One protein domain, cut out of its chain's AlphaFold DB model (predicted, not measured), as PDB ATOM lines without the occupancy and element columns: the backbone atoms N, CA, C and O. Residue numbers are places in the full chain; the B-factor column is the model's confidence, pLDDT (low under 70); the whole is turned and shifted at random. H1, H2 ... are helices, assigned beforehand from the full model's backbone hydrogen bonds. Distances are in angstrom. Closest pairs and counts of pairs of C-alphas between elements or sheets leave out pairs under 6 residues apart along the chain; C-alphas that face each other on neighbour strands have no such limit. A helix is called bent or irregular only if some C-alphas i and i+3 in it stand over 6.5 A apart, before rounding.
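AT A GLANCE: This is residues 26 to 218 of the 225 residues of an uncharacterized protein of Methyloligella halotolerans (UniProt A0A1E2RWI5). A cluster of mostly crossed helices has H7 as its core, with H3, H4, H5, H6 and H11 packed round it. At one end of the long axis the short helical hairpin of H1 and H2 packs on H3; towards the other end H8 lies side by side with H5, H10 packs across H8, and a loop sticks out with residues 175 to 186, of which 185 and 186 belong to H10. The printed part has 193 residues with eleven named helices, H1 to H11 in order along the chain, and no named strand; the class is all helix. The whole is compact, with a radius of gyration of the C-alphas of 17.6 A, and only just elongated, spanning 57 by 37 by 31 A.

IN THESE COORDINATES: H1 is residues 26 to 36, beginning at C-alpha 26 at (204.544, 233.672, 174.070). H2 is residues 41 to 48 and is only just irregular, with C-alphas 43 and 46 at 6.6 A. H3, residues 52 to 72, is the longest helix, 29.9 A from first to last C-alpha. H4, residues 76 to 84, is irregular, with C-alphas 78 and 81 at 8.2 A. H5 is residues 92 to 103 and H6 residues 105 to 114. H7, residues 121 to 138, measures 25.7 A and begins at C-alpha 121 at (230.772, 233.723, 191.008). H8, residues 150 to 164, measures 20.9 A. H9 is residues 167 to 174 and H10 residues 185 to 196. H11, residues 203 to 217, measures 21.9 A and ends at C-alpha 217 at (205.833, 222.067, 187.410).

HOW THE PARTS SIT: H1 and H2 form a hairpin and touch at a shallow tilt of 29 degrees, opposite ways; their closest C-alphas, of Lys 27 and Thr 48, are 6.4 A apart. H1 touches residues 55 to 62 of H3 at a steep tilt of 65 degrees, closest at the C-alphas of Leu 35 and Tyr 59, 6.8 A. With residues 60 to 67 alone H3 touches H7, closest at the C-alphas of Arg 63 and Asn 126, 5.5 A. H4 touches residues 132 to 138 of H7 at a steep tilt of 59 degrees, closest at the C-alphas of Gly 78 and Cys 137, 4.3 A. H5 and H7 touch about perpendicular at 85 degrees, closest at the C-alphas of Tyr 102 and Leu 128, 6.7 A. H6 touches H7, closest at the C-alphas of Phe 107 and Lys 131, 7.0 A. H8 and H5 touch at a shallow tilt of 6 degrees, the same way, with the C-alphas of His 93 and Ala 153 closest at 6.2 A. H9 and H8 meet only through their link. H10 touches H8 about perpendicular at 89 degrees, closest at the C-alphas of Ala 162 and Ala 194, 5.6 A. H11 touches H7, with the C-alphas of Ala 138 and Pro 203 closest at 4.8 A. Every O i to N i+4 pair is within hydrogen-bond range in H1, H5, H6, H7, H8, H9 and H10; the counts are 16 of 17 in H3, 10 of 11 in H11, 2 of 4 in H2, and 2 of 5 in H4, where 5 of 6 O i to N i+3 pairs are within range.

THE WHOLE: The two C-alphas farthest apart, of His 49 and Thr 182, are 57.8 A apart. Without residues 175 to 186, which stand free, the body spans 50 by 39 by 31 A. The printed part has no cut. The link from H7 to H8 is long, with 11 residues. The mean pLDDT of the printed part is 77.8, and residues 140 to 198 and residue 201 are under 70.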
ATOM      1  N   HIS A  26     203.914 233.733 175.392       93.94
ATOM      2  CA  HIS A  26     204.544 233.672 174.070       93.94
ATOM      3  C   HIS A  26     205.950 234.292 174.063       93.94
ATOM      4  O   HIS A  26     206.906 233.663 173.607       93.94
ATOM      5  N   LYS A  27     206.111 235.510 174.604       94.75
ATOM      6  CA  LYS A  27     207.426 236.168 174.666       94.75
ATOM      7  C   LYS A  27     208.391 235.376 175.542       94.75
ATOM      8  O   LYS A  27     209.538 235.195 175.152       94.75
ATOM      9  N   PHE A  28     207.928 234.870 176.683       96.06
ATOM     10  CA  PHE A  28     208.741 234.042 177.568       96.06
ATOM     11  C   PHE A  28     209.236 232.765 176.881       96.06
ATOM     12  O   PHE A  28     210.428 232.481 176.924       96.06
ATOM     13  N   LEU A  29     208.355 232.038 176.191       96.44
ATOM     14  CA  LEU A  29     208.718 230.817 175.471       96.44
ATOM     15  C   LEU A  29     209.729 231.078 174.354       96.44
ATOM     16  O   LEU A  29     210.615 230.255 174.140       96.44
ATOM     17  N   ARG A  30     209.660 232.237 173.689       96.62
ATOM     18  CA  ARG A  30     210.704 232.649 172.740       96.62
ATOM     19  C   ARG A  30     212.040 232.924 173.422       96.62
ATOM     20  O   ARG A  30     213.075 232.597 172.850       96.62
ATOM     21  N   LEU A  31     212.038 233.481 174.636       96.50
ATOM     22  CA  LEU A  31     213.266 233.639 175.420       96.50
ATOM     23  C   LEU A  31     213.836 232.293 175.869       96.50
ATOM     24  O   LEU A  31     215.036 232.082 175.719       96.50
ATOM     25  N   LEU A  32     212.991 231.380 176.353       97.25
ATOM     26  CA  LEU A  32     213.394 230.022 176.719       97.25
ATOM     27  C   LEU A  32     214.002 229.285 175.520       97.25
ATOM     28  O   LEU A  32     215.091 228.735 175.629       97.25
ATOM     29  N   ARG A  33     213.341 229.347 174.359       96.81
ATOM     30  CA  ARG A  33     213.844 228.757 173.117       96.81
ATOM     31  C   ARG A  33     215.176 229.367 172.693       96.81
ATOM     32  O   ARG A  33     216.119 228.627 172.450       96.81
ATOM     33  N   GLY A  34     215.285 230.697 172.691       95.69
ATOM     34  CA  GLY A  34     216.542 231.371 172.366       95.69
ATOM     35  C   GLY A  34     217.671 231.005 173.333       95.69
ATOM     36  O   GLY A  34     218.811 230.851 172.902       95.69
ATOM     37  N   LEU A  35     217.362 230.805 174.624       95.25
ATOM     38  CA  LEU A  35     218.337 230.260 175.562       95.25
ATOM     39  C   LEU A  35     218.745 228.864 175.094       95.25
ATOM     40  O   LEU A  35     219.926 228.664 174.850       95.25
ATOM     41  N   SER A  36     217.824 227.921 174.908       95.38
ATOM     42  CA  SER A  36     218.160 226.555 174.480       95.38
ATOM     43  C   SER A  36     218.955 226.507 173.171       95.38
ATOM     44  O   SER A  36     219.945 225.788 173.096       95.38
ATOM     45  N   GLU A  37     218.639 227.372 172.209       93.19
ATOM     46  CA  GLU A  37     219.315 227.507 170.908       93.19
ATOM     47  C   GLU A  37     220.622 228.313 170.956       93.19
ATOM     48  O   GLU A  37     221.223 228.609 169.926       93.19
ATOM     49  N   ASN A  38     221.093 228.676 172.152       91.62
ATOM     50  CA  ASN A  38     222.356 229.388 172.339       91.62
ATOM     51  C   ASN A  38     222.389 230.781 171.671       91.62
ATOM     52  O   ASN A  38     223.458 231.286 171.309       91.62
ATOM     53  N   MET A  39     221.228 231.416 171.503       92.12
ATOM     54  CA  MET A  39     221.115 232.700 170.820       92.12
ATOM     55  C   MET A  39     221.660 233.841 171.687       92.12
ATOM     56  O   MET A  39     221.287 233.970 172.857       92.12
ATOM     57  N   PRO A  40     222.521 234.717 171.143       87.88
ATOM     58  CA  PRO A  40     222.943 235.914 171.851       87.88
ATOM     59  C   PRO A  40     221.795 236.930 171.935       87.88
ATOM     60  O   PRO A  40     220.916 236.994 171.073       87.88
ATOM     61  N   VAL A  41     221.841 237.793 172.952       90.50
ATOM     62  CA  VAL A  41     220.823 238.832 173.211       90.50
ATOM     63  C   VAL A  41     220.564 239.702 171.976       90.50
ATOM     64  O   VAL A  41     219.425 240.070 171.704       90.50
ATOM     65  N   GLN A  42     221.622 240.010 171.227       88.81
ATOM     66  CA  GLN A  42     221.594 240.839 170.025       88.81
ATOM     67  C   GLN A  42     220.794 240.192 168.887       88.81
ATOM     68  O   GLN A  42     220.128 240.907 168.148       88.81
ATOM     69  N   ALA A  43     220.817 238.860 168.772       88.94
ATOM     70  CA  ALA A  43     220.041 238.135 167.766       88.94
ATOM     71  C   ALA A  43     218.568 237.990 168.178       88.94
ATOM     72  O   ALA A  43     217.668 238.026 167.341       88.94
ATOM     73  N   LEU A  44     218.302 237.854 169.480       90.38
ATOM     74  CA  LEU A  44     216.956 237.577 169.972       90.38
ATOM     75  C   LEU A  44     216.093 238.833 170.154       90.38
ATOM     76  O   LEU A  44     214.877 238.776 169.948       90.38
ATOM     77  N   ALA A  45     216.698 239.963 170.532       90.81
ATOM     78  CA  ALA A  45     215.976 241.206 170.811       90.81
ATOM     79  C   ALA A  45     215.112 241.707 169.634       90.81
ATOM     80  O   ALA A  45     213.935 241.992 169.881       90.81
ATOM     81  N   PRO A  46     215.607 241.744 168.375       89.75
ATOM     82  CA  PRO A  46     214.808 242.203 167.237       89.75
ATOM     83  C   PRO A  46     213.567 241.339 167.015       89.75
ATOM     84  O   PRO A  46     212.484 241.849 166.758       89.75
ATOM     85  N   SER A  47     213.709 240.022 167.185       88.19
ATOM     86  CA  SER A  47     212.642 239.069 166.881       88.19
ATOM     87  C   SER A  47     211.556 238.985 167.962       88.19
ATOM     88  O   SER A  47     210.451 238.527 167.683       88.19
ATOM     89  N   THR A  48     211.851 239.405 169.197       90.38
ATOM     90  CA  THR A  48     210.943 239.272 170.354       90.38
ATOM     91  C   THR A  48     210.319 240.590 170.809       90.38
ATOM     92  O   THR A  48     209.366 240.572 171.597       90.38
ATOM     93  N   HIS A  49     210.841 241.730 170.341       90.19
ATOM     94  CA  HIS A  49     210.500 243.065 170.847       90.19
ATOM     95  C   HIS A  49     210.590 243.132 172.384       90.19
ATOM     96  O   HIS A  49     209.711 243.669 173.068       90.19
ATOM     97  N   VAL A  50     211.623 242.496 172.943       93.81
ATOM     98  CA  VAL A  50     211.965 242.524 174.369       93.81
ATOM     99  C   VAL A  50     213.308 243.227 174.516       93.81
ATOM    100  O   VAL A  50     214.249 242.953 173.775       93.81
ATOM    101  N   SER A  51     213.414 244.139 175.486       94.06
ATOM    102  CA  SER A  51     214.654 244.885 175.708       94.06
ATOM    103  C   SER A  51     215.822 243.949 176.045       94.06
ATOM    104  O   SER A  51     215.658 242.975 176.784       94.06
ATOM    105  N   GLY A  52     217.036 244.284 175.599       93.00
ATOM    106  CA  GLY A  52     218.225 243.491 175.928       93.00
ATOM    107  C   GLY A  52     218.481 243.372 177.438       93.00
ATOM    108  O   GLY A  52     219.002 242.355 177.892       93.00
ATOM    109  N   LYS A  53     218.074 244.374 178.237       92.62
ATOM    110  CA  LYS A  53     218.119 244.314 179.710       92.62
ATOM    111  C   LYS A  53     217.214 243.201 180.241       92.62
ATOM    112  O   LYS A  53     217.662 242.394 181.049       92.62
ATOM    113  N   THR A  54     215.975 243.137 179.756       93.75
ATOM    114  CA  THR A  54     215.010 242.102 180.140       93.75
ATOM    115  C   THR A  54     215.480 240.718 179.700       93.75
ATOM    116  O   THR A  54     215.462 239.811 180.518       93.75
ATOM    117  N   ILE A  55     215.986 240.561 178.470       93.94
ATOM    118  CA  ILE A  55     216.509 239.268 177.989       93.94
ATOM    119  C   ILE A  55     217.654 238.780 178.879       93.94
ATOM    120  O   ILE A  55     217.638 237.634 179.316       93.94
ATOM    121  N   ARG A  56     218.621 239.650 179.206       92.38
ATOM    122  CA  ARG A  56     219.738 239.297 180.100       92.38
ATOM    123  C   ARG A  56     219.260 238.868 181.484       92.38
ATOM    124  O   ARG A  56     219.745 237.861 181.992       92.38
ATOM    125  N   ALA A  57     218.317 239.605 182.069       92.06
ATOM    126  CA  ALA A  57     217.737 239.260 183.364       92.06
ATOM    127  C   ALA A  57     217.011 237.906 183.309       92.06
ATOM    128  O   ALA A  57     217.267 237.044 184.139       92.06
ATOM    129  N   THR A  58     216.188 237.674 182.281       94.00
ATOM    130  CA  THR A  58     215.496 236.393 182.094       94.00
ATOM    131  C   THR A  58     216.477 235.243 181.872       94.00
ATOM    132  O   THR A  58     216.301 234.186 182.461       94.00
ATOM    133  N   TYR A  59     217.541 235.433 181.090       94.19
ATOM    134  CA  TYR A  59     218.582 234.416 180.902       94.19
ATOM    135  C   TYR A  59     219.328 234.103 182.194       94.19
ATOM    136  O   TYR A  59     219.666 232.947 182.428       94.19
ATOM    137  N   ARG A  60     219.587 235.112 183.033       92.88
ATOM    138  CA  ARG A  60     220.168 234.908 184.363       92.88
ATOM    139  C   ARG A  60     219.253 234.030 185.219       92.88
ATOM    140  O   ARG A  60     219.713 232.998 185.694       92.88
ATOM    141  N   SER A  61     217.968 234.374 185.327       94.06
ATOM    142  CA  SER A  61     216.987 233.581 186.083       94.06
ATOM    143  C   SER A  61     216.841 232.160 185.543       94.06
ATOM    144  O   SER A  61     216.879 231.212 186.312       94.06
ATOM    145  N   LEU A  62     216.754 231.992 184.221       96.00
ATOM    146  CA  LEU A  62     216.680 230.671 183.598       96.00
ATOM    147  C   LEU A  62     217.950 229.840 183.830       96.00
ATOM    148  O   LEU A  62     217.861 228.630 183.965       96.00
ATOM    149  N   ARG A  63     219.142 230.447 183.875       95.56
ATOM    150  CA  ARG A  63     220.378 229.708 184.189       95.56
ATOM    151  C   ARG A  63     220.419 229.239 185.637       95.56
ATOM    152  O   ARG A  63     220.812 228.101 185.871       95.56
ATOM    153  N   ALA A  64     220.016 230.095 186.571       94.25
ATOM    154  CA  ALA A  64     219.901 229.718 187.977       94.25
ATOM    155  C   ALA A  64     218.878 228.587 188.159       94.25
ATOM    156  O   ALA A  64     219.167 227.589 188.812       94.25
ATOM    157  N   GLU A  65     217.727 228.694 187.494       96.12
ATOM    158  CA  GLU A  65     216.693 227.665 187.555       96.12
ATOM    159  C   GLU A  65     217.137 226.357 186.898       96.12
ATOM    160  O   GLU A  65     216.905 225.291 187.450       96.12
ATOM    161  N   LEU A  66     217.843 226.412 185.764       96.56
ATOM    162  CA  LEU A  66     218.395 225.216 185.129       96.56
ATOM    163  C   LEU A  66     219.356 224.477 186.070       96.56
ATOM    164  O   LEU A  66     219.313 223.255 186.121       96.56
ATOM    165  N   ALA A  67     220.185 225.204 186.829       94.19
ATOM    166  CA  ALA A  67     221.079 224.623 187.830       94.19
ATOM    167  C   ALA A  67     220.326 223.981 189.014       94.19
ATOM    168  O   ALA A  67     220.844 223.068 189.656       94.19
ATOM    169  N   SER A  68     219.110 224.443 189.316       93.19
ATOM    170  CA  SER A  68     218.190 223.762 190.234       93.19
ATOM    171  C   SER A  68     217.582 222.514 189.589       93.19
ATOM    172  O   SER A  68     217.635 221.425 190.154       93.19
ATOM    173  N   ALA A  69     217.106 222.648 188.351       94.56
ATOM    174  CA  ALA A  69     216.427 221.595 187.611       94.56
ATOM    175  C   ALA A  69     217.287 220.339 187.431       94.56
ATOM    176  O   ALA A  69     216.779 219.237 187.611       94.56
ATOM    177  N   VAL A  70     218.587 220.488 187.140       93.50
ATOM    178  CA  VAL A  70     219.499 219.331 187.044       93.50
ATOM    179  C   VAL A  70     219.701 218.600 188.370       93.50
ATOM    180  O   VAL A  70     220.061 217.434 188.340       93.50
ATOM    181  N   ARG A  71     219.472 219.239 189.521       91.56
ATOM    182  CA  ARG A  71     219.541 218.563 190.826       91.56
ATOM    183  C   ARG A  71     218.246 217.819 191.135       91.56
ATOM    184  O   ARG A  71     218.289 216.679 191.569       91.56
ATOM    185  N   ILE A  72     217.106 218.449 190.848       91.69
ATOM    186  CA  ILE A  72     215.772 217.889 191.117       91.69
ATOM    187  C   ILE A  72     215.431 216.739 190.153       91.69
ATOM    188  O   ILE A  72     214.709 215.814 190.514       91.69
ATOM    189  N   GLN A  73     215.904 216.806 188.906       91.69
ATOM    190  CA  GLN A  73     215.630 215.812 187.864       91.69
ATOM    191  C   GLN A  73     216.940 215.343 187.220       91.69
ATOM    192  O   GLN A  73     217.267 215.774 186.109       91.69
ATOM    193  N   PRO A  74     217.724 214.504 187.921       88.38
ATOM    194  CA  PRO A  74     219.097 214.213 187.526       88.38
ATOM    195  C   PRO A  74     219.228 213.427 186.216       88.38
ATOM    196  O   PRO A  74     220.220 213.594 185.506       88.38
ATOM    197  N   ASP A  75     218.200 212.652 185.860       85.88
ATOM    198  CA  ASP A  75     218.066 211.869 184.625       85.88
ATOM    199  C   ASP A  75     217.737 212.726 183.385       85.88
ATOM    200  O   ASP A  75     217.938 212.311 182.238       85.88
ATOM    201  N   ARG A  76     217.228 213.945 183.591       89.38
ATOM    202  CA  ARG A  76     216.885 214.890 182.519       89.38
ATOM    203  C   ARG A  76     218.114 215.648 182.037       89.38
ATOM    204  O   ARG A  76     219.213 215.520 182.574       89.38
ATOM    205  N   PHE A  77     217.934 216.459 180.992       91.56
ATOM    206  CA  PHE A  77     218.977 217.381 180.531       91.56
ATOM    207  C   PHE A  77     220.277 216.656 180.144       91.56
ATOM    208  O   PHE A  77     221.368 217.078 180.520       91.56
ATOM    209  N   GLY A  78     220.164 215.523 179.443       82.50
ATOM    210  CA  GLY A  78     221.333 214.715 179.081       82.50
ATOM    211  C   GLY A  78     221.958 213.959 180.255       82.50
ATOM    212  O   GLY A  78     223.157 213.731 180.220       82.50
ATOM    213  N   ALA A  79     221.183 213.622 181.294       84.56
ATOM    214  CA  ALA A  79     221.676 213.020 182.539       84.56
ATOM    215  C   ALA A  79     222.744 213.868 183.259       84.56
ATOM    216  O   ALA A  79     223.550 213.365 184.041       84.56
ATOM    217  N   THR A  80     222.756 215.185 183.003       87.44
ATOM    218  CA  THR A  80     223.762 216.092 183.574       87.44
ATOM    219  C   THR A  80     223.740 216.061 185.099       87.44
ATOM    220  O   THR A  80     224.784 216.200 185.728       87.44
ATOM    221  N   GLY A  81     222.563 215.891 185.705       88.19
ATOM    222  CA  GLY A  81     222.462 215.814 187.153       88.19
ATOM    223  C   GLY A  81     223.159 214.586 187.717       88.19
ATOM    224  O   GLY A  81     223.956 214.726 188.638       88.19
ATOM    225  N   THR A  82     222.941 213.419 187.108       83.25
ATOM    226  CA  THR A  82     223.587 212.166 187.518       83.25
ATOM    227  C   THR A  82     225.112 212.225 187.418       83.25
ATOM    228  O   THR A  82     225.813 211.686 188.267       83.25
ATOM    229  N   LEU A  83     225.646 212.913 186.407       82.25
ATOM    230  CA  LEU A  83     227.096 213.047 186.229       82.25
ATOM    231  C   LEU A  83     227.739 214.040 187.203       82.25
ATOM    232  O   LEU A  83     228.911 213.910 187.553       82.25
ATOM    233  N   LEU A  84     227.001 215.083 187.588       84.38
ATOM    234  CA  LEU A  84     227.547 216.168 188.397       84.38
ATOM    235  C   LEU A  84     227.327 215.966 189.896       84.38
ATOM    236  O   LEU A  84     228.157 216.416 190.689       84.38
ATOM    237  N   PHE A  85     226.223 215.342 190.294       85.25
ATOM    238  CA  PHE A  85     225.780 215.318 191.681       85.25
ATOM    239  C   PHE A  85     225.669 213.894 192.229       85.25
ATOM    240  O   PHE A  85     225.256 212.975 191.530       85.25
ATOM    241  N   LEU A  86     226.016 213.745 193.506       81.81
ATOM    242  CA  LEU A  86     225.766 212.570 194.335       81.81
ATOM    243  C   LEU A  86     225.076 213.061 195.613       81.81
ATOM    244  O   LEU A  86     225.573 213.992 196.251       81.81
ATOM    245  N   ASP A  87     223.918 212.487 195.940       81.75
ATOM    246  CA  ASP A  87     223.098 212.879 197.098       81.75
ATOM    247  C   ASP A  87     222.883 214.403 197.187       81.75
ATOM    248  O   ASP A  87     223.164 215.040 198.196       81.75
ATOM    249  N   GLU A  88     222.459 215.012 196.072       81.06
ATOM    250  CA  GLU A  88     222.216 216.462 195.908       81.06
ATOM    251  C   GLU A  88     223.453 217.375 196.030       81.06
ATOM    252  O   GLU A  88     223.388 218.579 195.749       81.06
ATOM    253  N   THR A  89     224.612 216.813 196.369       87.00
ATOM    254  CA  THR A  89     225.883 217.528 196.473       87.00
ATOM    255  C   THR A  89     226.732 217.331 195.227       87.00
ATOM    256  O   THR A  89     226.628 216.331 194.526       87.00
ATOM    257  N   LEU A  90     227.577 218.313 194.898       87.69
ATOM    258  CA  LEU A  90     228.500 218.166 193.772       87.69
ATOM    259  C   LEU A  90     229.511 217.059 194.112       87.69
ATOM    260  O   LEU A  90     230.214 217.181 195.117       87.69
ATOM    261  N   SER A  91     229.599 216.017 193.286       83.56
ATOM    262  CA  SER A  91     230.528 214.900 193.500       83.56
ATOM    263  C   SER A  91     231.967 215.286 193.123       83.56
ATOM    264  O   SER A  91     232.192 216.309 192.469       83.56
ATOM    265  N   ASP A  92     232.963 214.481 193.510       79.25
ATOM    266  CA  ASP A  92     234.354 214.689 193.067       79.25
ATOM    267  C   ASP A  92     234.496 214.592 191.546       79.25
ATOM    268  O   ASP A  92     235.135 215.440 190.919       79.25
ATOM    269  N   HIS A  93     233.809 213.629 190.934       75.19
ATOM    270  CA  HIS A  93     233.740 213.501 189.482       75.19
ATOM    271  C   HIS A  93     233.054 214.711 188.835       75.19
ATOM    272  O   HIS A  93     233.566 215.275 187.868       75.19
ATOM    273  N   GLY A  94     231.945 215.182 189.408       79.62
ATOM    274  CA  GLY A  94     231.262 216.389 188.953       79.62
ATOM    275  C   GLY A  94     232.143 217.636 189.043       79.62
ATOM    276  O   GLY A  94     232.160 218.456 188.120       79.62
ATOM    277  N   ARG A  95     232.933 217.772 190.119       85.00
ATOM    278  CA  ARG A  95     233.959 218.821 190.259       85.00
ATOM    279  C   ARG A  95     234.996 218.734 189.142       85.00
ATOM    280  O   ARG A  95     235.310 219.757 188.528       85.00
ATOM    281  N   GLU A  96     235.506 217.537 188.862       80.12
ATOM    282  CA  GLU A  96     236.481 217.299 187.797       80.12
ATOM    283  C   GLU A  96     235.910 217.699 186.429       80.12
ATOM    284  O   GLU A  96     236.523 218.519 185.736       80.12
ATOM    285  N   ILE A  97     234.705 217.224 186.091       81.69
ATOM    286  CA  ILE A  97     233.966 217.561 184.865       81.69
ATOM    287  C   ILE A  97     233.838 219.078 184.704       81.69
ATOM    288  O   ILE A  97     234.264 219.638 183.691       81.69
ATOM    289  N   LEU A  98     233.291 219.773 185.707       86.94
ATOM    290  CA  LEU A  98     233.069 221.219 185.626       86.94
ATOM    291  C   LEU A  98     234.385 221.984 185.479       86.94
ATOM    292  O   LEU A  98     234.455 222.933 184.698       86.94
ATOM    293  N   ARG A  99     235.446 221.561 186.170       86.69
ATOM    294  CA  ARG A  99     236.773 222.174 186.047       86.69
ATOM    295  C   ARG A  99     237.370 221.972 184.647       86.69
ATOM    296  O   ARG A  99     238.001 222.900 184.140       86.69
ATOM    297  N   ARG A 100     237.139 220.830 183.986       82.88
ATOM    298  CA  ARG A 100     237.546 220.613 182.583       82.88
ATOM    299  C   ARG A 100     236.765 221.512 181.631       82.88
ATOM    300  O   ARG A 100     237.372 222.270 180.878       82.88
ATOM    301  N   VAL A 101     235.435 221.533 181.750       85.94
ATOM    302  CA  VAL A 101     234.583 222.436 180.957       85.94
ATOM    303  C   VAL A 101     235.028 223.887 181.139       85.94
ATOM    304  O   VAL A 101     235.186 224.599 180.153       85.94
ATOM    305  N   TYR A 102     235.314 224.319 182.369       89.56
ATOM    306  CA  TYR A 102     235.771 225.678 182.663       89.56
ATOM    307  C   TYR A 102     237.087 226.038 181.954       89.56
ATOM    308  O   TYR A 102     237.244 227.151 181.448       89.56
ATOM    309  N   ARG A 103     238.033 225.093 181.882       87.19
ATOM    310  CA  ARG A 103     239.343 225.280 181.233       87.19
ATOM    311  C   ARG A 103     239.293 225.177 179.704       87.19
ATOM    312  O   ARG A 103     240.217 225.669 179.047       87.19
ATOM    313  N   SER A 104     238.226 224.610 179.144       82.56
ATOM    314  CA  SER A 104     238.067 224.418 177.699       82.56
ATOM    315  C   SER A 104     238.064 225.737 176.911       82.56
ATOM    316  O   SER A 104     237.601 226.795 177.361       82.56
ATOM    317  N   ARG A 105     238.549 225.683 175.662       85.00
ATOM    318  CA  ARG A 105     238.459 226.824 174.728       85.00
ATOM    319  C   ARG A 105     237.004 227.183 174.430       85.00
ATOM    320  O   ARG A 105     236.677 228.364 174.303       85.00
ATOM    321  N   ASP A 106     236.151 226.174 174.321       83.56
ATOM    322  CA  ASP A 106     234.740 226.323 173.987       83.56
ATOM    323  C   ASP A 106     233.977 227.094 175.080       83.56
ATOM    324  O   ASP A 106     233.250 228.043 174.773       83.56
ATOM    325  N   PHE A 107     234.223 226.817 176.368       89.62
ATOM    326  CA  PHE A 107     233.638 227.617 177.449       89.62
ATOM    327  C   PHE A 107     234.149 229.062 177.464       89.62
ATOM    328  O   PHE A 107     233.353 229.985 177.639       89.62
ATOM    329  N   ARG A 108     235.444 229.306 177.206       90.94
ATOM    330  CA  ARG A 108     235.968 230.685 177.098       90.94
ATOM    331  C   ARG A 108     235.253 231.486 176.007       90.94
ATOM    332  O   ARG A 108     234.872 232.639 176.235       90.94
ATOM    333  N   LEU A 109     235.031 230.883 174.837       90.31
ATOM    334  CA  LEU A 109     234.283 231.504 173.736       90.31
ATOM    335  C   LEU A 109     232.808 231.712 174.103       90.31
ATOM    336  O   LEU A 109     232.251 232.785 173.851       90.31
ATOM    337  N   TYR A 110     232.197 230.719 174.748       90.50
ATOM    338  CA  TYR A 110     230.828 230.783 175.246       90.50
ATOM    339  C   TYR A 110     230.633 231.934 176.248       90.50
ATOM    340  O   TYR A 110     229.734 232.759 176.069       90.50
ATOM    341  N   ARG A 111     231.525 232.069 177.240       92.25
ATOM    342  CA  ARG A 111     231.533 233.162 178.226       92.25
ATOM    343  C   ARG A 111     231.687 234.522 177.554       92.25
ATOM    344  O   ARG A 111     230.899 235.423 177.834       92.25
ATOM    345  N   LYS A 112     232.629 234.664 176.614       90.88
ATOM    346  CA  LYS A 112     232.830 235.915 175.858       90.88
ATOM    347  C   LYS A 112     231.577 236.326 175.076       90.88
ATOM    348  O   LYS A 112     231.261 237.512 175.023       90.88
ATOM    349  N   ARG A 113     230.856 235.364 174.490       88.50
ATOM    350  CA  ARG A 113     229.630 235.620 173.716       88.50
ATOM    351  C   ARG A 113     228.439 235.993 174.602       88.50
ATOM    352  O   ARG A 113     227.698 236.909 174.257       88.50
ATOM    353  N   HIS A 114     228.245 235.297 175.722       86.62
ATOM    354  CA  HIS A 114     226.996 235.370 176.495       86.62
ATOM    355  C   HIS A 114     227.062 236.208 177.762       86.62
ATOM    356  O   HIS A 114     226.033 236.710 178.218       86.62
ATOM    357  N   ALA A 115     228.247 236.348 178.348       86.25
ATOM    358  CA  ALA A 115     228.429 237.021 179.624       86.25
ATOM    359  C   ALA A 115     229.818 237.696 179.731       86.25
ATOM    360  O   ALA A 115     230.557 237.446 180.681       86.25
ATOM    361  N   PRO A 116     230.196 238.593 178.793       84.31
ATOM    362  CA  PRO A 116     231.543 239.181 178.739       84.31
ATOM    363  C   PRO A 116     231.919 240.039 179.957       84.31
ATOM    364  O   PRO A 116     233.089 240.347 180.150       84.31
ATOM    365  N   ARG A 117     230.933 240.465 180.756       83.94
ATOM    366  CA  ARG A 117     231.114 241.309 181.949       83.94
ATOM    367  C   ARG A 117     230.678 240.606 183.239       83.94
ATOM    368  O   ARG A 117     230.355 241.277 184.214       83.94
ATOM    369  N   LEU A 118     230.587 239.278 183.219       86.19
ATOM    370  CA  LEU A 118     230.196 238.500 184.388       86.19
ATOM    371  C   LEU A 118     231.310 238.531 185.435       86.19
ATOM    372  O   LEU A 118     232.445 238.168 185.130       86.19
ATOM    373  N   LYS A 119     230.974 239.005 186.635       86.56
ATOM    374  CA  LYS A 119     231.880 239.078 187.793       86.56
ATOM    375  C   LYS A 119     231.396 238.255 188.984       86.56
ATOM    376  O   LYS A 119     232.180 237.961 189.869       86.56
ATOM    377  N   ASP A 120     230.105 237.951 189.012       91.69
ATOM    378  CA  ASP A 120     229.461 237.222 190.095       91.69
ATOM    379  C   ASP A 120     229.766 235.725 189.967       91.69
ATOM    380  O   ASP A 120     229.460 235.120 188.934       91.69
ATOM    381  N   GLU A 121     230.378 235.139 190.998       91.19
ATOM    382  CA  GLU A 121     230.772 233.723 191.008       91.19
ATOM    383  C   GLU A 121     229.557 232.798 190.906       91.19
ATOM    384  O   GLU A 121     229.600 231.772 190.224       91.19
ATOM    385  N   PHE A 122     228.439 233.182 191.533       91.19
ATOM    386  CA  PHE A 122     227.197 232.419 191.476       91.19
ATOM    387  C   PHE A 122     226.650 232.344 190.043       91.19
ATOM    388  O   PHE A 122     226.363 231.259 189.527       91.19
ATOM    389  N   ASP A 123     226.564 233.478 189.348       91.38
ATOM    390  CA  ASP A 123     226.197 233.506 187.935       91.38
ATOM    391  C   ASP A 123     227.191 232.757 187.042       91.38
ATOM    392  O   ASP A 123     226.772 232.139 186.058       91.38
ATOM    393  N   GLU A 124     228.492 232.816 187.339       94.12
ATOM    394  CA  GLU A 124     229.512 232.103 186.565       94.12
ATOM    395  C   GLU A 124     229.349 230.591 186.706       94.12
ATOM    396  O   GLU A 124     229.346 229.880 185.696       94.12
ATOM    397  N   ARG A 125     229.084 230.105 187.921       94.50
ATOM    398  CA  ARG A 125     228.746 228.703 188.171       94.50
ATOM    399  C   ARG A 125     227.497 228.276 187.402       94.50
ATOM    400  O   ARG A 125     227.508 227.236 186.750       94.50
ATOM    401  N   ASN A 126     226.446 229.095 187.398       95.44
ATOM    402  CA  ASN A 126     225.224 228.805 186.638       95.44
ATOM    403  C   ASN A 126     225.462 228.812 185.119       95.44
ATOM    404  O   ASN A 126     224.856 228.036 184.376       95.44
ATOM    405  N   LEU A 127     226.357 229.674 184.627       94.88
ATOM    406  CA  LEU A 127     226.769 229.683 183.226       94.88
ATOM    407  C   LEU A 127     227.563 228.422 182.859       94.88
ATOM    408  O   LEU A 127     227.358 227.879 181.771       94.88
ATOM    409  N   LEU A 128     228.435 227.960 183.757       94.88
ATOM    410  CA  LEU A 128     229.223 226.743 183.597       94.88
ATOM    411  C   LEU A 128     228.337 225.492 183.579       94.88
ATOM    412  O   LEU A 128     228.447 224.691 182.654       94.88
ATOM    413  N   ILE A 129     227.392 225.373 184.519       95.19
ATOM    414  CA  ILE A 129     226.401 224.285 184.530       95.19
ATOM    415  C   ILE A 129     225.562 224.318 183.251       95.19
ATOM    416  O   ILE A 129     225.391 223.289 182.605       95.19
ATOM    417  N   ASN A 130     225.099 225.496 182.818       95.94
ATOM    418  CA  ASN A 130     224.379 225.615 181.549       95.94
ATOM    419  C   ASN A 130     225.223 225.112 180.365       95.94
ATOM    420  O   ASN A 130     224.696 224.432 179.485       95.94
ATOM    421  N   LYS A 131     226.529 225.411 180.337       93.62
ATOM    422  CA  LYS A 131     227.416 224.893 179.293       93.62
ATOM    423  C   LYS A 131     227.527 223.369 179.355       93.62
ATOM    424  O   LYS A 131     227.391 222.744 178.306       93.62
ATOM    425  N   ALA A 132     227.724 222.796 180.540       90.94
ATOM    426  CA  ALA A 132     227.794 221.348 180.729       90.94
ATOM    427  C   ALA A 132     226.504 220.659 180.255       90.94
ATOM    428  O   ALA A 132     226.566 219.750 179.433       90.94
ATOM    429  N   VAL A 133     225.336 221.188 180.642       92.62
ATOM    430  CA  VAL A 133     224.025 220.700 180.179       92.62
ATOM    431  C   VAL A 133     223.941 220.646 178.659       92.62
ATOM    432  O   VAL A 133     223.468 219.669 178.093       92.62
ATOM    433  N   ARG A 134     224.412 221.681 177.960       90.88
ATOM    434  CA  ARG A 134     224.403 221.676 176.489       90.88
ATOM    435  C   ARG A 134     225.294 220.596 175.904       90.88
ATOM    436  O   ARG A 134     224.911 219.991 174.910       90.88
ATOM    437  N   MET A 135     226.474 220.398 176.487       85.56
ATOM    438  CA  MET A 135     227.412 219.377 176.028       85.56
ATOM    439  C   MET A 135     226.786 217.992 176.176       85.56
ATOM    440  O   MET A 135     226.763 217.238 175.211       85.56
ATOM    441  N   PHE A 136     226.175 217.698 177.322       84.44
ATOM    442  CA  PHE A 136     225.542 216.402 177.552       84.44
ATOM    443  C   PHE A 136     224.215 216.227 176.807       84.44
ATOM    444  O   PHE A 136     223.927 215.140 176.329       84.44
ATOM    445  N   CYS A 137     223.432 217.285 176.578       86.00
ATOM    446  CA  CYS A 137     222.280 217.213 175.670       86.00
ATOM    447  C   CYS A 137     222.688 216.936 174.212       86.00
ATOM    448  O   CYS A 137     221.876 216.397 173.459       86.00
ATOM    449  N   ALA A 138     223.911 217.308 173.809       83.38
ATOM    450  CA  ALA A 138     224.463 217.050 172.476       83.38
ATOM    451  C   ALA A 138     224.927 215.609 172.264       83.38
ATOM    452  O   ALA A 138     225.066 215.178 171.117       83.38
ATOM    453  N   ILE A 139     225.115 214.859 173.345       76.81
ATOM    454  CA  ILE A 139     225.672 213.511 173.338       76.81
ATOM    455  C   ILE A 139     224.587 212.523 173.772       76.81
ATOM    456  O   ILE A 139     223.869 212.754 174.743       76.81
ATOM    457  N   ALA A 140     224.451 211.414 173.057       67.19
ATOM    458  CA  ALA A 140     223.717 210.260 173.546       67.19
ATOM    459  C   ALA A 140     224.677 209.442 174.412       67.19
ATOM    460  O   ALA A 140     225.509 208.696 173.905       67.19
ATOM    461  N   LEU A 141     224.593 209.640 175.726       63.75
ATOM    462  CA  LEU A 141     225.289 208.786 176.681       63.75
ATOM    463  C   LEU A 141     224.595 207.415 176.711       63.75
ATOM    464  O   LEU A 141     223.359 207.382 176.781       63.75
ATOM    465  N   PRO A 142     225.337 206.294 176.667       56.16
ATOM    466  CA  PRO A 142     224.766 204.976 176.923       56.16
ATOM    467  C   PRO A 142     224.040 204.967 178.276       56.16
ATOM    468  O   PRO A 142     224.482 205.625 179.215       56.16
ATOM    469  N   LEU A 143     222.945 204.207 178.421       50.41
ATOM    470  CA  LEU A 143     222.225 204.123 179.706       50.41
ATOM    471  C   LEU A 143     223.140 203.673 180.863       50.41
ATOM    472  O   LEU A 143     222.946 204.124 181.988       50.41
ATOM    473  N   ALA A 144     224.158 202.853 180.580       46.84
ATOM    474  CA  ALA A 144     225.174 202.432 181.548       46.84
ATOM    475  C   ALA A 144     226.132 203.563 181.974       46.84
ATOM    476  O   ALA A 144     226.744 203.467 183.023       46.84
ATOM    477  N   ALA A 145     226.236 204.646 181.198       48.88
ATOM    478  CA  ALA A 145     226.957 205.856 181.592       48.88
ATOM    479  C   ALA A 145     226.077 206.845 182.378       48.88
ATOM    480  O   ALA A 145     226.564 207.840 182.913       48.88
ATOM    481  N   SER A 146     224.762 206.599 182.408       51.03
ATOM    482  CA  SER A 146     223.780 207.409 183.136       51.03
ATOM    483  C   SER A 146     223.543 206.929 184.567       51.03
ATOM    484  O   SER A 146     222.756 207.540 185.288       51.03
ATOM    485  N   THR A 147     224.204 205.847 184.983       53.22
ATOM    486  CA  THR A 147     224.292 205.434 186.381       53.22
ATOM    487  C   THR A 147     225.357 206.286 187.069       53.22
ATOM    488  O   THR A 147     226.416 206.555 186.508       53.22
ATOM    489  N   ALA A 148     225.081 206.747 188.291       53.59
ATOM    490  CA  ALA A 148     226.005 207.548 189.106       53.59
ATOM    491  C   ALA A 148     227.231 206.745 189.601       53.59
ATOM    492  O   ALA A 148     227.803 207.058 190.645       53.59
ATOM    493  N   ASP A 149     227.596 205.664 188.914       56.91
ATOM    494  CA  ASP A 149     228.762 204.866 189.250       56.91
ATOM    495  C   ASP A 149     230.037 205.490 188.658       56.91
ATOM    496  O   ASP A 149     230.015 206.366 187.788       56.91
ATOM    497  N   ALA A 150     231.188 205.050 189.166       59.09
ATOM    498  CA  ALA A 150     232.484 205.538 188.707       59.09
ATOM    499  C   ALA A 150     232.720 205.288 187.199       59.09
ATOM    500  O   ALA A 150     233.500 206.012 186.583       59.09
ATOM    501  N   SER A 151     232.036 204.310 186.592       60.06
ATOM    502  CA  SER A 151     232.171 203.976 185.171       60.06
ATOM    503  C   SER A 151     231.540 205.049 184.285       60.06
ATOM    504  O   SER A 151     232.198 205.552 183.374       60.06
ATOM    505  N   GLY A 152     230.310 205.474 184.586       59.72
ATOM    506  CA  GLY A 152     229.623 206.516 183.816       59.72
ATOM    507  C   GLY A 152     230.295 207.886 183.909       59.72
ATOM    508  O   GLY A 152     230.400 208.613 182.918       59.72
ATOM    509  N   ALA A 153     230.851 208.210 185.077       60.38
ATOM    510  CA  ALA A 153     231.651 209.413 185.267       60.38
ATOM    511  C   ALA A 153     232.968 209.393 184.469       60.38
ATOM    512  O   ALA A 153     233.331 210.400 183.855       60.38
ATOM    513  N   MET A 154     233.675 208.259 184.451       63.47
ATOM    514  CA  MET A 154     234.905 208.093 183.668       63.47
ATOM    515  C   MET A 154     234.641 208.167 182.165       63.47
ATOM    516  O   MET A 154     235.374 208.845 181.447       63.47
ATOM    517  N   GLU A 155     233.556 207.557 181.692       65.06
ATOM    518  CA  GLU A 155     233.146 207.655 180.293       65.06
ATOM    519  C   GLU A 155     232.822 209.106 179.914       65.06
ATOM    520  O   GLU A 155     233.347 209.620 178.929       65.06
ATOM    521  N   ALA A 156     232.065 209.835 180.743       62.97
ATOM    522  CA  ALA A 156     231.822 211.262 180.532       62.97
ATOM    523  C   ALA A 156     233.123 212.088 180.490       62.97
ATOM    524  O   ALA A 156     233.241 213.007 179.678       62.97
ATOM    525  N   LEU A 157     234.119 211.767 181.322       64.69
ATOM    526  CA  LEU A 157     235.427 212.428 181.310       64.69
ATOM    527  C   LEU A 157     236.226 212.137 180.033       64.69
ATOM    528  O   LEU A 157     236.796 213.079 179.475       64.69
ATOM    529  N   HIS A 158     236.223 210.893 179.547       65.75
ATOM    530  CA  HIS A 158     236.836 210.515 178.269       65.75
ATOM    531  C   HIS A 158     236.138 211.194 177.084       65.75
ATOM    532  O   HIS A 158     236.795 211.678 176.163       65.75
ATOM    533  N   LEU A 159     234.809 211.312 177.123       65.94
ATOM    534  CA  LEU A 159     234.028 212.023 176.109       65.94
ATOM    535  C   LEU A 159     234.351 213.519 176.085       65.94
ATOM    536  O   LEU A 159     234.489 214.114 175.017       65.94
ATOM    537  N   LEU A 160     234.502 214.137 177.258       64.75
ATOM    538  CA  LEU A 160     234.925 215.531 177.363       64.75
ATOM    539  C   LEU A 160     236.347 215.726 176.842       64.75
ATOM    540  O   LEU A 160     236.581 216.701 176.133       64.75
ATOM    541  N   GLU A 161     237.268 214.805 177.134       63.59
ATOM    542  CA  GLU A 161     238.611 214.805 176.543       63.59
ATOM    543  C   GLU A 161     238.545 214.688 175.023       63.59
ATOM    544  O   GLU A 161     239.120 215.532 174.347       63.59
ATOM    545  N   ALA A 162     237.777 213.750 174.470       60.06
ATOM    546  CA  ALA A 162     237.594 213.608 173.025       60.06
ATOM    547  C   ALA A 162     237.024 214.880 172.361       60.06
ATOM    548  O   ALA A 162     237.395 215.227 171.238       60.06
ATOM    549  N   ILE A 163     236.145 215.610 173.056       59.81
ATOM    550  CA  ILE A 163     235.574 216.878 172.577       59.81
ATOM    551  C   ILE A 163     236.592 218.028 172.660       59.81
ATOM    552  O   ILE A 163     236.649 218.851 171.739       59.81
ATOM    553  N   ASP A 164     237.403 218.092 173.723       55.50
ATOM    554  CA  ASP A 164     238.434 219.128 173.919       55.50
ATOM    555  C   ASP A 164     239.680 218.873 173.036       55.50
ATOM    556  O   ASP A 164     240.295 219.828 172.554       55.50
ATOM    557  N   PHE A 165     240.005 217.613 172.704       46.59
ATOM    558  CA  PHE A 165     241.179 217.205 171.908       46.59
ATOM    559  C   PHE A 165     241.054 217.397 170.384       46.59
ATOM    560  O   PHE A 165     241.831 216.831 169.619       46.59
ATOM    561  N   ASN A 166     240.177 218.305 169.941       45.34
ATOM    562  CA  ASN A 166     239.921 218.742 168.560       45.34
ATOM    563  C   ASN A 166     238.814 217.989 167.804       45.34
ATOM    564  O   ASN A 166     239.066 217.090 167.000       45.34
ATOM    565  N   LEU A 167     237.621 218.582 167.821       45.00
ATOM    566  CA  LEU A 167     236.655 218.504 166.716       45.00
ATOM    567  C   LEU A 167     237.290 218.669 165.303       45.00
ATOM    568  O   LEU A 167     236.862 217.967 164.391       45.00
ATOM    569  N   PRO A 168     238.317 219.523 165.079       39.88
ATOM    570  CA  PRO A 168     239.008 219.599 163.779       39.88
ATOM    571  C   PRO A 168     240.042 218.499 163.483       39.88
ATOM    572  O   PRO A 168     240.372 218.290 162.317       39.88
ATOM    573  N   SER A 169     240.614 217.842 164.494       38.03
ATOM    574  CA  SER A 169     241.633 216.795 164.289       38.03
ATOM    575  C   SER A 169     240.977 215.428 164.182       38.03
ATOM    576  O   SER A 169     241.391 214.658 163.332       38.03
ATOM    577  N   LEU A 170     239.871 215.194 164.901       39.03
ATOM    578  CA  LEU A 170     238.953 214.081 164.636       39.03
ATOM    579  C   LEU A 170     238.398 214.134 163.213       39.03
ATOM    580  O   LEU A 170     238.350 213.116 162.538       39.03
ATOM    581  N   ARG A 171     238.058 215.332 162.718       37.62
ATOM    582  CA  ARG A 171     237.646 215.511 161.321       37.62
ATOM    583  C   ARG A 171     238.754 215.106 160.338       37.62
ATOM    584  O   ARG A 171     238.471 214.380 159.404       37.62
ATOM    585  N   ARG A 172     240.012 215.491 160.593       37.44
ATOM    586  CA  ARG A 172     241.181 215.107 159.770       37.44
ATOM    587  C   ARG A 172     241.563 213.624 159.870       37.44
ATOM    588  O   ARG A 172     242.094 213.084 158.907       37.44
ATOM    589  N   LEU A 173     241.298 212.989 161.010       38.44
ATOM    590  CA  LEU A 173     241.496 211.555 161.239       38.44
ATOM    591  C   LEU A 173     240.431 210.715 160.524       38.44
ATOM    592  O   LEU A 173     240.768 209.754 159.844       38.44
ATOM    593  N   VAL A 174     239.161 211.127 160.605       41.06
ATOM    594  CA  VAL A 174     238.040 210.509 159.876       41.06
ATOM    595  C   VAL A 174     238.136 210.767 158.362       41.06
ATOM    596  O   VAL A 174     237.705 209.936 157.572       41.06
ATOM    597  N   GLU A 175     238.747 211.880 157.939       41.84
ATOM    598  CA  GLU A 175     239.002 212.225 156.528       41.84
ATOM    599  C   GLU A 175     240.281 211.565 155.940       41.84
ATOM    600  O   GLU A 175     240.705 211.933 154.846       41.84
ATOM    601  N   GLY A 176     240.877 210.563 156.607       40.69
ATOM    602  CA  GLY A 176     241.811 209.619 155.973       40.69
ATOM    603  C   GLY A 176     243.266 210.083 155.826       40.69
ATOM    604  O   GLY A 176     243.814 210.092 154.724       40.69
ATOM    605  N   ARG A 177     243.941 210.422 156.932       42.22
ATOM    606  CA  ARG A 177     245.417 210.478 156.980       42.22
ATOM    607  C   ARG A 177     245.935 209.541 158.069       42.22
ATOM    608  O   ARG A 177     246.224 209.969 159.179       42.22
ATOM    609  N   GLU A 178     246.007 208.256 157.733       42.88
ATOM    610  CA  GLU A 178     246.351 207.131 158.623       42.88
ATOM    611  C   GLU A 178     247.836 207.033 159.030       42.88
ATOM    612  O   GLU A 178     248.241 206.045 159.632       42.88
ATOM    613  N   SER A 179     248.691 208.005 158.711       42.06
ATOM    614  CA  SER A 179     250.129 207.703 158.627       42.06
ATOM    615  C   SER A 179     250.958 207.824 159.913       42.06
ATOM    616  O   SER A 179     252.081 207.341 159.898       42.06
ATOM    617  N   ASP A 180     250.452 208.380 161.020       42.22
ATOM    618  CA  ASP A 180     251.301 208.684 162.194       42.22
ATOM    619  C   ASP A 180     250.738 208.164 163.524       42.22
ATOM    620  O   ASP A 180     250.529 208.925 164.469       42.22
ATOM    621  N   LEU A 181     250.472 206.861 163.629       44.78
ATOM    622  CA  LEU A 181     250.023 206.280 164.893       44.78
ATOM    623  C   LEU A 181     250.765 204.987 165.261       44.78
ATOM    624  O   LEU A 181     250.226 203.886 165.169       44.78
ATOM    625  N   THR A 182     252.005 205.125 165.729       39.53
ATOM    626  CA  THR A 182     252.816 204.005 166.243       39.53
ATOM    627  C   THR A 182     252.726 203.786 167.758       39.53
ATOM    628  O   THR A 182     253.390 202.888 168.256       39.53
ATOM    629  N   ASP A 183     251.874 204.509 168.495       47.28
ATOM    630  CA  ASP A 183     251.642 204.256 169.932       47.28
ATOM    631  C   ASP A 183     250.156 204.399 170.286       47.28
ATOM    632  O   ASP A 183     249.667 205.442 170.721       47.28
ATOM    633  N   ASN A 184     249.385 203.355 169.978       44.25
ATOM    634  CA  ASN A 184     248.019 203.574 169.520       44.25
ATOM    635  C   ASN A 184     246.932 202.772 170.235       44.25
ATOM    636  O   ASN A 184     245.897 202.554 169.637       44.25
ATOM    637  N   ARG A 185     247.116 202.325 171.486       43.34
ATOM    638  CA  ARG A 185     245.975 201.786 172.269       43.34
ATOM    639  C   ARG A 185     245.131 202.904 172.871       43.34
ATOM    640  O   ARG A 185     243.919 202.925 172.731       43.34
ATOM    641  N   CYS A 186     245.806 203.899 173.442       43.31
ATOM    642  CA  CYS A 186     245.172 205.090 173.992       43.31
ATOM    643  C   CYS A 186     244.413 205.841 172.885       43.31
ATOM    644  O   CYS A 186     243.203 206.008 172.961       43.31
ATOM    645  N   ALA A 187     245.082 206.196 171.785       40.88
ATOM    646  CA  ALA A 187     244.440 206.903 170.682       40.88
ATOM    647  C   ALA A 187     243.337 206.090 169.971       40.88
ATOM    648  O   ALA A 187     242.353 206.699 169.561       40.88
ATOM    649  N   THR A 188     243.405 204.753 169.890       42.41
ATOM    650  CA  THR A 188     242.272 203.950 169.383       42.41
ATOM    651  C   THR A 188     241.100 203.909 170.346       42.41
ATOM    652  O   THR A 188     239.973 204.008 169.882       42.41
ATOM    653  N   ASP A 189     241.328 203.821 171.658       47.69
ATOM    654  CA  ASP A 189     240.251 203.858 172.657       47.69
ATOM    655  C   ASP A 189     239.595 205.245 172.691       47.69
ATOM    656  O   ASP A 189     238.372 205.360 172.745       47.69
ATOM    657  N   PHE A 190     240.392 206.309 172.543       45.28
ATOM    658  CA  PHE A 190     239.919 207.684 172.379       45.28
ATOM    659  C   PHE A 190     239.160 207.891 171.066       45.28
ATOM    660  O   PHE A 190     238.125 208.555 171.064       45.28
ATOM    661  N   LEU A 191     239.630 207.330 169.948       42.84
ATOM    662  CA  LEU A 191     238.929 207.374 168.663       42.84
ATOM    663  C   LEU A 191     237.643 206.558 168.714       42.84
ATOM    664  O   LEU A 191     236.621 207.034 168.241       42.84
ATOM    665  N   HIS A 192     237.659 205.380 169.329       49.19
ATOM    666  CA  HIS A 192     236.483 204.542 169.496       49.19
ATOM    667  C   HIS A 192     235.457 205.228 170.397       49.19
ATOM    668  O   HIS A 192     234.293 205.281 170.023       49.19
ATOM    669  N   ALA A 193     235.883 205.846 171.504       51.34
ATOM    670  CA  ALA A 193     235.029 206.680 172.345       51.34
ATOM    671  C   ALA A 193     234.499 207.902 171.582       51.34
ATOM    672  O   ALA A 193     233.321 208.204 171.683       51.34
ATOM    673  N   ALA A 194     235.324 208.586 170.780       49.12
ATOM    674  CA  ALA A 194     234.932 209.754 169.987       49.12
ATOM    675  C   ALA A 194     233.979 209.421 168.820       49.12
ATOM    676  O   ALA A 194     233.125 210.238 168.463       49.12
ATOM    677  N   ILE A 195     234.136 208.240 168.218       48.44
ATOM    678  CA  ILE A 195     233.327 207.709 167.114       48.44
ATOM    679  C   ILE A 195     232.032 207.084 167.652       48.44
ATOM    680  O   ILE A 195     230.988 207.220 167.017       48.44
ATOM    681  N   SER A 196     232.066 206.463 168.837       52.88
ATOM    682  CA  SER A 196     230.885 205.907 169.505       52.88
ATOM    683  C   SER A 196     229.982 206.976 170.123       52.88
ATOM    684  O   SER A 196     228.841 206.662 170.465       52.88
ATOM    685  N   VAL A 197     230.435 208.239 170.217       60.44
ATOM    686  CA  VAL A 197     229.593 209.374 170.633       60.44
ATOM    687  C   VAL A 197     228.496 209.607 169.605       60.44
ATOM    688  O   VAL A 197     228.603 210.453 168.710       60.44
ATOM    689  N   GLN A 198     227.387 208.898 169.755       64.69
ATOM    690  CA  GLN A 198     226.209 209.180 168.967       64.69
ATOM    691  C   GLN A 198     225.710 210.574 169.358       64.69
ATOM    692  O   GLN A 198     225.342 210.844 170.499       64.69
ATOM    693  N   ARG A 199     225.749 211.512 168.412       70.81
ATOM    694  CA  ARG A 199     225.257 212.871 168.648       70.81
ATOM    695  C   ARG A 199     223.750 212.902 168.500       70.81
ATOM    696  O   ARG A 199     223.194 212.327 167.564       70.81
ATOM    697  N   HIS A 200     223.087 213.637 169.383       72.12
ATOM    698  CA  HIS A 200     221.682 213.941 169.161       72.12
ATOM    699  C   HIS A 200     221.534 214.873 167.960       72.12
ATOM    700  O   HIS A 200     222.272 215.844 167.819       72.12
ATOM    701  N   HIS A 201     220.547 214.587 167.111       69.88
ATOM    702  CA  HIS A 201     220.280 215.391 165.920       69.88
ATOM    703  C   HIS A 201     219.717 216.786 166.263       69.88
ATOM    704  O   HIS A 201     219.998 217.748 165.556       69.88
ATOM    705  N   PHE A 202     218.985 216.911 167.382       82.50
ATOM    706  CA  PHE A 202     218.374 218.169 167.847       82.50
ATOM    707  C   PHE A 202     218.603 218.419 169.351       82.50
ATOM    708  O   PHE A 202     217.662 218.346 170.154       82.50
ATOM    709  N   PRO A 203     219.843 218.690 169.780       85.38
ATOM    710  CA  PRO A 203     220.163 218.810 171.200       85.38
ATOM    711  C   PRO A 203     219.579 220.064 171.859       85.38
ATOM    712  O   PRO A 203     219.210 220.040 173.035       85.38
ATOM    713  N   GLU A 204     219.403 221.146 171.100       90.25
ATOM    714  CA  GLU A 204     218.731 222.363 171.554       90.25
ATOM    715  C   GLU A 204     217.245 222.103 171.822       90.25
ATOM    716  O   GLU A 204     216.701 222.608 172.807       90.25
ATOM    717  N   LEU A 205     216.595 221.286 170.981       90.62
ATOM    718  CA  LEU A 205     215.193 220.907 171.152       90.62
ATOM    719  C   LEU A 205     215.007 220.025 172.390       90.62
ATOM    720  O   LEU A 205     214.060 220.235 173.145       90.62
ATOM    721  N   ARG A 206     215.936 219.093 172.641       90.75
ATOM    722  CA  ARG A 206     215.950 218.279 173.866       90.75
ATOM    723  C   ARG A 206     216.021 219.162 175.112       90.75
ATOM    724  O   ARG A 206     215.163 219.050 175.983       90.75
ATOM    725  N   LEU A 207     216.989 220.083 175.160       94.94
ATOM    726  CA  LEU A 207     217.119 221.042 176.263       94.94
ATOM    727  C   LEU A 207     215.858 221.902 176.418       94.94
ATOM    728  O   LEU A 207     215.389 222.117 177.531       94.94
ATOM    729  N   TYR A 208     215.303 222.401 175.311       97.12
ATOM    730  CA  TYR A 208     214.078 223.194 175.324       97.12
ATOM    731  C   TYR A 208     212.887 222.432 175.910       97.12
ATOM    732  O   TYR A 208     212.237 222.951 176.813       97.12
ATOM    733  N   GLU A 209     212.602 221.222 175.429       96.31
ATOM    734  CA  GLU A 209     211.436 220.456 175.874       96.31
ATOM    735  C   GLU A 209     211.570 219.974 177.319       96.31
ATOM    736  O   GLU A 209     210.611 220.104 178.084       96.31
ATOM    737  N   ASP A 210     212.747 219.490 177.729       95.38
ATOM    738  CA  ASP A 210     212.987 219.119 179.128       95.38
ATOM    739  C   ASP A 210     212.794 220.335 180.042       95.38
ATOM    740  O   ASP A 210     212.053 220.270 181.027       95.38
ATOM    741  N   PHE A 211     213.366 221.486 179.675       97.19
ATOM    742  CA  PHE A 211     213.284 222.671 180.523       97.19
ATOM    743  C   PHE A 211     211.872 223.263 180.555       97.19
ATOM    744  O   PHE A 211     211.376 223.665 181.606       97.19
ATOM    745  N   ARG A 212     211.171 223.260 179.419       97.19
ATOM    746  CA  ARG A 212     209.774 223.686 179.330       97.19
ATOM    747  C   ARG A 212     208.872 222.826 180.217       97.19
ATOM    748  O   ARG A 212     208.042 223.375 180.937       97.19
ATOM    749  N   ARG A 213     209.026 221.498 180.188       96.44
ATOM    750  CA  ARG A 213     208.245 220.570 181.027       96.44
ATOM    751  C   ARG A 213     208.551 220.749 182.509       96.44
ATOM    752  O   ARG A 213     207.619 220.737 183.311       96.44
ATOM    753  N   TYR A 214     209.821 220.951 182.856       96.25
ATOM    754  CA  TYR A 214     210.228 221.270 184.221       96.25
ATOM    755  C   TYR A 214     209.555 222.561 184.712       96.25
ATOM    756  O   TYR A 214     208.893 222.550 185.746       96.25
ATOM    757  N   LEU A 215     209.620 223.645 183.932       96.00
ATOM    758  CA  LEU A 215     209.080 224.956 184.313       96.00
ATOM    759  C   LEU A 215     207.544 225.001 184.418       96.00
ATOM    760  O   LEU A 215     207.009 225.906 185.046       96.00
ATOM    761  N   LEU A 216     206.818 224.047 183.821       94.69
ATOM    762  CA  LEU A 216     205.373 223.905 184.058       94.69
ATOM    763  C   LEU A 216     205.062 223.407 185.473       94.69
ATOM    764  O   LEU A 216     204.005 223.729 186.011       94.69
ATOM    765  N   LYS A 217     205.957 222.599 186.048       93.88
ATOM    766  CA  LYS A 217     205.833 222.067 187.410       93.88
ATOM    767  C   LYS A 217     206.497 222.983 188.437       93.88
ATOM    768  O   LYS A 217     206.002 223.084 189.552       93.88
ATOM    769  N   ASN A 218     207.563 223.671 188.025       93.69
ATOM    770  CA  ASN A 218     208.377 224.565 188.845       93.69
ATOM    771  C   ASN A 218     208.519 225.938 188.150       93.69
ATOM    772  O   ASN A 218     209.551 226.217 187.534       93.69
TER     773      ASN A 218